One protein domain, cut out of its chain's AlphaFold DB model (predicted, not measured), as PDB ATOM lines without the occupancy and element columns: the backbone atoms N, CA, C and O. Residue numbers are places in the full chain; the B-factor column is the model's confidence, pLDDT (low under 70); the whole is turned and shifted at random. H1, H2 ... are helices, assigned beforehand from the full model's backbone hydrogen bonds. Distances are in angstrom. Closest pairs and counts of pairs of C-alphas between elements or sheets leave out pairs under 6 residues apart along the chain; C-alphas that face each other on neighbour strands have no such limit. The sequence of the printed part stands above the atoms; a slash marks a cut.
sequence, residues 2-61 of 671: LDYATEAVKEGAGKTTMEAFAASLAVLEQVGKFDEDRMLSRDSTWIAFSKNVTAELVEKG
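This is residues 2 to 61 of the 671 residues of the protein "Hypothetical protein" of Symbiodinium sp. CCMP2456 (UniProt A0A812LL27). Three helices run back and forth roughly side by side, their centres at the corners of a triangle: H2 and H3 make a helical hairpin that comes together at the start of H2, and the short H1 runs near both of them. At one end of the rod the turn between H2 and H3 is wide, and residues 31 to 37, of which 31 belongs to H2, stick out free. The printed part has 60 residues with three named helices in the order H1, H2, H3 and no named strand, and its class is all helix. It is only just compact, close to loose, with a radius of gyration of the C-alphas of 12.0 A, and the C-alphas span 36 by 18 by 17 A.

H1 holds residues 2 to 10 and measures 12.4 A from first to last C-alpha, beginning with C-alpha 2 at (-41.269, -22.074, -44.351). A tight link of 4 residues leads to H2, residues 15 to 31, the longest helix by residues, which measures 24.4 A and ends with C-alpha 31 at (-30.407, -39.971, -39.244). A long link of 12 residues, 32 to 43, leads to H3, residues 44 to 59, which measures 22.2 A and ends with C-alpha 59 at (-33.894, -14.748, -61.474).

H1 and H2 are close but not clearly touching; their closest C-alphas, those of Ala 5 and Met 18, are 7.4 A apart. They run opposite ways at a shallow tilt of 28 degrees. H1 and H3 are also close but not clearly touching, with the closest C-alphas, those of Leu 2 and Trp 46, 7.1 A apart. These two run the same way at a shallow tilt of 9 degrees. H2 and H3 touch and form a helical hairpin, running opposite ways at a shallow tilt of 23 degrees. Their closest C-alphas are those of Lys 15 and Thr 54, 5.9 A apart, and H2 touches H3 with residues 15 to 22 alone. In H1, H2 and H3 every O i to N i+4 pair is within hydrogen-bond range.

The two C-alphas farthest apart are those of Lys 33 and Lys 60, at 36.9 A, and the first and last printed C-alphas, of Leu 2 and Gly 61, are 22.2 A apart. The printed part has no cut. The link from H2 to H3 is long, and the C-alphas of its residues 32 to 43 lie 7 to 19 A from the mean of all C-alphas. The mean pLDDT of the printed part is 77.7; residue 5, residues 7 to 14 and residues 57 to 61 are under 70.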
ATOM      1  N   LEU A   2     -41.065 -23.073 -43.291       73.75
ATOM      2  CA  LEU A   2     -41.269 -22.074 -44.351       73.75
ATOM      3  C   LEU A   2     -40.990 -20.637 -43.881       73.75
ATOM      4  O   LEU A   2     -40.278 -19.909 -44.566       73.75
ATOM      5  N   ASP A   3     -41.448 -20.260 -42.686       70.62
ATOM      6  CA  ASP A   3     -41.202 -18.916 -42.136       70.62
ATOM      7  C   ASP A   3     -39.714 -18.647 -41.897       70.62
ATOM      8  O   ASP A   3     -39.196 -17.610 -42.298       70.62
ATOM      9  N   TYR A   4     -39.000 -19.620 -41.326       72.81
ATOM     10  CA  TYR A   4     -37.553 -19.533 -41.115       72.81
ATOM     11  C   TYR A   4     -36.794 -19.377 -42.439       72.81
ATOM     12  O   TYR A   4     -35.921 -18.526 -42.566       72.81
ATOM     13  N   ALA A   5     -37.155 -20.173 -43.448       68.12
ATOM     14  CA  ALA A   5     -36.562 -20.088 -44.776       68.12
ATOM     15  C   ALA A   5     -36.867 -18.747 -45.469       68.12
ATOM     16  O   ALA A   5     -36.002 -18.187 -46.135       68.12
ATOM     17  N   THR A   6     -38.077 -18.218 -45.285       70.81
ATOM     18  CA  THR A   6     -38.483 -16.910 -45.814       70.81
ATOM     19  C   THR A   6     -37.682 -15.784 -45.164       70.81
ATOM     20  O   THR A   6     -37.218 -14.882 -45.858       70.81
ATOM     21  N   GLU A   7     -37.482 -15.843 -43.849       65.44
ATOM     22  CA  GLU A   7     -36.734 -14.819 -43.118       65.44
ATOM     23  C   GLU A   7     -35.240 -14.851 -43.460       65.44
ATOM     24  O   GLU A   7     -34.667 -13.814 -43.776       65.44
ATOM     25  N   ALA A   8     -34.635 -16.040 -43.560       62.62
ATOM     26  CA  ALA A   8     -33.244 -16.188 -43.993       62.62
ATOM     27  C   ALA A   8     -32.996 -15.575 -45.388       62.62
ATOM     28  O   ALA A   8     -31.962 -14.954 -45.635       62.62
ATOM     29  N   VAL A   9     -33.955 -15.709 -46.308       63.69
ATOM     30  CA  VAL A   9     -33.878 -15.091 -47.642       63.69
ATOM     31  C   VAL A   9     -33.986 -13.568 -47.564       63.69
ATOM     32  O   VAL A   9     -33.245 -12.878 -48.264       63.69
ATOM     33  N   LYS A  10     -34.857 -13.023 -46.703       63.09
ATOM     34  CA  LYS A  10     -34.934 -11.568 -46.469       63.09
ATOM     35  C   LYS A  10     -33.646 -11.007 -45.866       63.09
ATOM     36  O   LYS A  10     -33.257  -9.897 -46.213       63.09
ATOM     37  N   GLU A  11     -32.965 -11.785 -45.029       61.88
ATOM     38  CA  GLU A  11     -31.657 -11.450 -44.450       61.88
ATOM     39  C   GLU A  11     -30.487 -11.591 -45.448       61.88
ATOM     40  O   GLU A  11     -29.339 -11.295 -45.109       61.88
ATOM     41  N   GLY A  12     -30.757 -11.992 -46.696       55.88
ATOM     42  CA  GLY A  12     -29.767 -12.046 -47.774       55.88
ATOM     43  C   GLY A  12     -29.111 -13.414 -47.978       55.88
ATOM     44  O   GLY A  12     -28.038 -13.491 -48.582       55.88
ATOM     45  N   ALA A  13     -29.720 -14.506 -47.502       66.25
ATOM     46  CA  ALA A  13     -29.227 -15.854 -47.768       66.25
ATOM     47  C   ALA A  13     -29.217 -16.170 -49.275       66.25
ATOM     48  O   ALA A  13     -30.226 -16.067 -49.974       66.25
ATOM     49  N   GLY A  14     -28.058 -16.599 -49.778       66.75
ATOM     50  CA  GLY A  14     -27.898 -17.008 -51.172       66.75
ATOM     51  C   GLY A  14     -28.444 -18.412 -51.455       66.75
ATOM     52  O   GLY A  14     -28.652 -19.218 -50.546       66.75
ATOM     53  N   LYS A  15     -28.582 -18.747 -52.745       75.69
ATOM     54  CA  LYS A  15     -29.063 -20.054 -53.238       75.69
ATOM     55  C   LYS A  15     -28.427 -21.255 -52.525       75.69
ATOM     56  O   LYS A  15     -29.128 -22.165 -52.098       75.69
ATOM     57  N   THR A  16     -27.107 -21.246 -52.363       75.69
ATOM     58  CA  THR A  16     -26.366 -22.353 -51.739       75.69
ATOM     59  C   THR A  16     -26.712 -22.544 -50.265       75.69
ATOM     60  O   THR A  16     -26.649 -23.663 -49.771       75.69
ATOM     61  N   THR A  17     -27.106 -21.477 -49.565       75.06
ATOM     62  CA  THR A  17     -27.540 -21.550 -48.162       75.06
ATOM     63  C   THR A  17     -28.899 -22.241 -48.069       75.06
ATOM     64  O   THR A  17     -29.089 -23.107 -47.218       75.06
ATOM     65  N   MET A  18     -29.806 -21.943 -49.003       78.06
ATOM     66  CA  MET A  18     -31.105 -22.614 -49.105       78.06
ATOM     67  C   MET A  18     -30.977 -24.092 -49.494       78.06
ATOM     68  O   MET A  18     -31.630 -24.945 -48.893       78.06
ATOM     69  N   GLU A  19     -30.092 -24.417 -50.439       79.56
ATOM     70  CA  GLU A  19     -29.794 -25.804 -50.823       79.56
ATOM     71  C   GLU A  19     -29.146 -26.585 -49.670       79.56
ATOM     72  O   GLU A  19     -29.534 -27.721 -49.392       79.56
ATOM     73  N   ALA A  20     -28.200 -25.969 -48.954       80.19
ATOM     74  CA  ALA A  20     -27.560 -26.574 -47.790       80.19
ATOM     75  C   ALA A  20     -28.550 -26.799 -46.641       80.19
ATOM     76  O   ALA A  20     -28.487 -27.834 -45.980       80.19
ATOM     77  N   PHE A  21     -29.484 -25.873 -46.419       82.12
ATOM     78  CA  PHE A  21     -30.536 -26.023 -45.417       82.12
ATOM     79  C   PHE A  21     -31.479 -27.187 -45.754       82.12
ATOM     80  O   PHE A  21     -31.724 -28.041 -44.901       82.12
ATOM     81  N   ALA A  22     -31.930 -27.288 -47.009       82.69
ATOM     82  CA  ALA A  22     -32.759 -28.402 -47.471       82.69
ATOM     83  C   ALA A  22     -32.033 -29.756 -47.358       82.69
ATOM     84  O   ALA A  22     -32.612 -30.734 -46.886       82.69
ATOM     85  N   ALA A  23     -30.751 -29.806 -47.733       84.38
ATOM     86  CA  ALA A  23     -29.929 -31.004 -47.596       84.38
ATOM     87  C   ALA A  23     -29.703 -31.386 -46.124       84.38
ATOM     88  O   ALA A  23     -29.782 -32.562 -45.774       84.38
ATOM     89  N   SER A  24     -29.468 -30.403 -45.253       85.88
ATOM     90  CA  SER A  24     -29.279 -30.632 -43.816       85.88
ATOM     91  C   SER A  24     -30.545 -31.183 -43.164       85.88
ATOM     92  O   SER A  24     -30.458 -32.109 -42.365       85.88
ATOM     93  N   LEU A  25     -31.720 -30.673 -43.549       86.94
ATOM     94  CA  LEU A  25     -33.004 -31.196 -43.085       86.94
ATOM     95  C   LEU A  25     -33.187 -32.668 -43.487       86.94
ATOM     96  O   LEU A  25     -33.500 -33.492 -42.634       86.94
ATOM     97  N   ALA A  26     -32.906 -33.012 -44.748       86.81
ATOM     98  CA  ALA A  26     -32.995 -34.392 -45.229       86.81
ATOM     99  C   ALA A  26     -32.038 -35.337 -44.479       86.81
ATOM    100  O   ALA A  26     -32.417 -36.447 -44.109       86.81
ATOM    101  N   VAL A  27     -30.810 -34.888 -44.201       88.50
ATOM    102  CA  VAL A  27     -29.834 -35.665 -43.421       88.50
ATOM    103  C   VAL A  27     -30.312 -35.864 -41.983       88.50
ATOM    104  O   VAL A  27     -30.245 -36.983 -41.478       88.50
ATOM    105  N   LEU A  28     -30.814 -34.816 -41.322       88.12
ATOM    106  CA  LEU A  28     -31.323 -34.909 -39.951       88.12
ATOM    107  C   LEU A  28     -32.517 -35.866 -39.849       88.12
ATOM    108  O   LEU A  28     -32.576 -36.670 -38.920       88.12
ATOM    109  N   GLU A  29     -33.429 -35.834 -40.818       90.44
ATOM    110  CA  GLU A  29     -34.590 -36.728 -40.862       90.44
ATOM    111  C   GLU A  29     -34.194 -38.183 -41.147       90.44
ATOM    112  O   GLU A  29     -34.723 -39.110 -40.530       90.44
ATOM    113  N   GLN A  30     -33.209 -38.394 -42.022       83.69
ATOM    114  CA  GLN A  30     -32.698 -39.725 -42.338       83.69
ATOM    115  C   GLN A  30     -31.924 -40.340 -41.164       83.69
ATOM    116  O   GLN A  30     -32.103 -41.517 -40.850       83.69
ATOM    117  N   VAL A  31     -31.098 -39.547 -40.474       88.06
ATOM    118  CA  VAL A  31     -30.407 -39.971 -39.244       88.06
ATOM    119  C   VAL A  31     -31.413 -40.218 -38.116       88.06
ATOM    120  O   VAL A  31     -31.263 -41.175 -37.359       88.06
ATOM    121  N   GLY A  32     -32.466 -39.399 -38.043       87.50
ATOM    122  CA  GLY A  32     -33.568 -39.540 -37.092       87.50
ATOM    123  C   GLY A  32     -34.511 -40.717 -37.364       87.50
ATOM    124  O   GLY A  32     -35.353 -40.997 -36.516       87.50
ATOM    125  N   LYS A  33     -34.361 -41.421 -38.497       87.50
ATOM    126  CA  LYS A  33     -35.200 -42.561 -38.918       87.50
ATOM    127  C   LYS A  33     -36.701 -42.252 -38.921       87.50
ATOM    128  O   LYS A  33     -37.506 -43.080 -38.500       87.50
ATOM    129  N   PHE A  34     -37.075 -41.059 -39.374       85.50
ATOM    130  CA  PHE A  34     -38.483 -40.745 -39.600       85.50
ATOM    131  C   PHE A  34     -39.038 -41.598 -40.749       85.50
ATOM    132  O   PHE A  34     -38.312 -41.899 -41.696       85.50
ATOM    133  N   ASP A  35     -40.310 -41.982 -40.668       84.88
ATOM    134  CA  ASP A  35     -41.010 -42.624 -41.784       84.88
ATOM    135  C   ASP A  35     -41.177 -41.631 -42.947       84.88
ATOM    136  O   ASP A  35     -41.254 -40.416 -42.734       84.88
ATOM    137  N   GLU A  36     -41.195 -42.129 -44.188       78.06
ATOM    138  CA  GLU A  36     -41.138 -41.281 -45.391       78.06
ATOM    139  C   GLU A  36     -42.297 -40.278 -45.491       78.06
ATOM    140  O   GLU A  36     -42.115 -39.179 -46.010       78.06
ATOM    141  N   ASP A  37     -43.467 -40.637 -44.967       82.12
ATOM    142  CA  ASP A  37     -44.689 -39.831 -44.897       82.12
ATOM    143  C   ASP A  37     -44.623 -38.711 -43.845       82.12
ATOM    144  O   ASP A  37     -45.432 -37.783 -43.870       82.12
ATOM    145  N   ARG A  38     -43.642 -38.764 -42.938       80.81
ATOM    146  CA  ARG A  38     -43.417 -37.770 -41.879       80.81
ATOM    147  C   ARG A  38     -42.188 -36.892 -42.120       80.81
ATOM    148  O   ARG A  38     -41.924 -35.998 -41.316       80.81
ATOM    149  N   MET A  39     -41.444 -37.139 -43.199       86.50
ATOM    150  CA  MET A  39     -40.273 -36.351 -43.587       86.50
ATOM    151  C   MET A  39     -40.694 -35.023 -44.225       86.50
ATOM    152  O   MET A  39     -41.211 -34.989 -45.343       86.50
ATOM    153  N   LEU A  40     -40.402 -33.907 -43.558       86.38
ATOM    154  CA  LEU A  40     -40.675 -32.564 -44.066       86.38
ATOM    155  C   LEU A  40     -39.793 -32.226 -45.272       86.38
ATOM    156  O   LEU A  40     -40.202 -31.444 -46.126       86.38
ATOM    157  N   SER A  41     -38.609 -32.835 -45.400       85.38
ATOM    158  CA  SER A  41     -37.767 -32.694 -46.598       85.38
ATOM    159  C   SER A  41     -38.426 -33.234 -47.874       85.38
ATOM    160  O   SER A  41     -38.066 -32.808 -48.974       85.38
ATOM    161  N   ARG A  42     -39.399 -34.145 -47.734       85.38
ATOM    162  CA  ARG A  42     -40.162 -34.753 -48.832       85.38
ATOM    163  C   ARG A  42     -41.568 -34.180 -48.993       85.38
ATOM    164  O   ARG A  42     -42.255 -34.541 -49.948       85.38
ATOM    165  N   ASP A  43     -41.969 -33.273 -48.109       87.31
ATOM    166  CA  ASP A  43     -43.254 -32.594 -48.193       87.31
ATOM    167  C   ASP A  43     -43.364 -31.785 -49.498       87.31
ATOM    168  O   ASP A  43     -42.456 -31.044 -49.894       87.31
ATOM    169  N   SER A  44     -44.496 -31.928 -50.187       84.50
ATOM    170  CA  SER A  44     -44.718 -31.307 -51.496       84.50
ATOM    171  C   SER A  44     -44.758 -29.779 -51.420       84.50
ATOM    172  O   SER A  44     -44.301 -29.110 -52.353       84.50
ATOM    173  N   THR A  45     -45.226 -29.219 -50.301       84.44
ATOM    174  CA  THR A  45     -45.277 -27.775 -50.048       84.44
ATOM    175  C   THR A  45     -43.874 -27.223 -49.829       84.44
ATOM    176  O   THR A  45     -43.514 -26.207 -50.424       84.44
ATOM    177  N   TRP A  46     -43.047 -27.914 -49.040       86.00
ATOM    178  CA  TRP A  46     -41.640 -27.554 -48.845       86.00
ATOM    179  C   TRP A  46     -40.839 -27.614 -50.151       86.00
ATOM    180  O   TRP A  46     -40.118 -26.668 -50.472       86.00
ATOM    181  N   ILE A  47     -40.995 -28.681 -50.940       84.81
ATOM    182  CA  ILE A  47     -40.298 -28.831 -52.226       84.81
ATOM    183  C   ILE A  47     -40.708 -27.724 -53.203       84.81
ATOM    184  O   ILE A  47     -39.846 -27.142 -53.868       84.81
ATOM    185  N   ALA A  48     -42.006 -27.421 -53.301       84.00
ATOM    186  CA  ALA A  48     -42.507 -26.357 -54.166       84.00
ATOM    187  C   ALA A  48     -41.989 -24.980 -53.725       84.00
ATOM    188  O   ALA A  48     -41.476 -24.223 -54.547       84.00
ATOM    189  N   PHE A  49     -42.039 -24.690 -52.422       84.31
ATOM    190  CA  PHE A  49     -41.508 -23.456 -51.850       84.31
ATOM    191  C   PHE A  49     -40.000 -23.309 -52.095       84.31
ATOM    192  O   PHE A  49     -39.557 -22.284 -52.608       84.31
ATOM    193  N   SER A  50     -39.206 -24.343 -51.801       81.00
ATOM    194  CA  SER A  50     -37.755 -24.333 -52.009       81.00
ATOM    195  C   SER A  50     -37.392 -24.112 -53.478       81.00
ATOM    196  O   SER A  50     -36.481 -23.332 -53.766       81.00
ATOM    197  N   LYS A  51     -38.120 -24.736 -54.414       82.75
ATOM    198  CA  LYS A  51     -37.927 -24.520 -55.855       82.75
ATOM    199  C   LYS A  51     -38.273 -23.095 -56.277       82.75
ATOM    200  O   LYS A  51     -37.483 -22.505 -57.006       82.75
ATOM    201  N   ASN A  52     -39.388 -22.539 -55.801       82.06
ATOM    202  CA  ASN A  52     -39.803 -21.171 -56.124       82.06
ATOM    203  C   ASN A  52     -38.812 -20.134 -55.583       82.06
ATOM    204  O   ASN A  52     -38.325 -19.308 -56.343       82.06
ATOM    205  N   VAL A  53     -38.419 -20.239 -54.313       76.50
ATOM    206  CA  VAL A  53     -37.409 -19.355 -53.706       76.50
ATOM    207  C   VAL A  53     -36.062 -19.479 -54.416       76.50
ATOM    208  O   VAL A  53     -35.398 -18.481 -54.682       76.50
ATOM    209  N   THR A  54     -35.649 -20.698 -54.770       77.31
ATOM    210  CA  THR A  54     -34.415 -20.905 -55.539       77.31
ATOM    211  C   THR A  54     -34.517 -20.280 -56.928       77.31
ATOM    212  O   THR A  54     -33.540 -19.702 -57.392       77.31
ATOM    213  N   ALA A  55     -35.677 -20.364 -57.583       77.94
ATOM    214  CA  ALA A  55     -35.921 -19.723 -58.869       77.94
ATOM    215  C   ALA A  55     -35.885 -18.192 -58.754       77.94
ATOM    216  O   ALA A  55     -35.195 -17.569 -59.550       77.94
ATOM    217  N   GLU A  56     -36.496 -17.596 -57.726       73.88
ATOM    218  CA  GLU A  56     -36.423 -16.150 -57.456       73.88
ATOM    219  C   GLU A  56     -34.987 -15.679 -57.170       73.88
ATOM    220  O   GLU A  56     -34.550 -14.635 -57.658       73.88
ATOM    221  N   LEU A  57     -34.215 -16.460 -56.405       69.12
ATOM    222  CA  LEU A  57     -32.795 -16.194 -56.145       69.12
ATOM    223  C   LEU A  57     -31.932 -16.340 -57.409       69.12
ATOM    224  O   LEU A  57     -30.892 -15.696 -57.517       69.12
ATOM    225  N   VAL A  58     -32.340 -17.186 -58.361       68.12
ATOM    226  CA  VAL A  58     -31.678 -17.358 -59.665       68.12
ATOM    227  C   VAL A  58     -32.087 -16.258 -60.648       68.12
ATOM    228  O   VAL A  58     -31.237 -15.791 -61.402       68.12
ATOM    229  N   GLU A  59     -33.346 -15.817 -60.629       66.38
ATOM    230  CA  GLU A  59     -33.894 -14.748 -61.474       66.38
ATOM    231  C   GLU A  59     -33.309 -13.379 -61.112       66.38
ATOM    232  O   GLU A  59     -32.955 -12.604 -61.997       66.38
ATOM    233  N   LYS A  60     -33.074 -13.123 -59.817       60.09
ATOM    234  CA  LYS A  60     -32.272 -11.975 -59.350       60.09
ATOM    235  C   LYS A  60     -30.801 -12.042 -59.798       60.09
ATOM    236  O   LYS A  60     -30.066 -11.071 -59.629       60.09
ATOM    237  N   GLY A  61     -30.390 -13.162 -60.401       46.31
ATOM    238  CA  GLY A  61     -29.022 -13.486 -60.772       46.31
ATOM    239  C   GLY A  61     -28.171 -13.799 -59.539       46.31
ATOM    240  O   GLY A  61     -28.430 -13.290 -58.447       46.31
TER     241      GLY A  61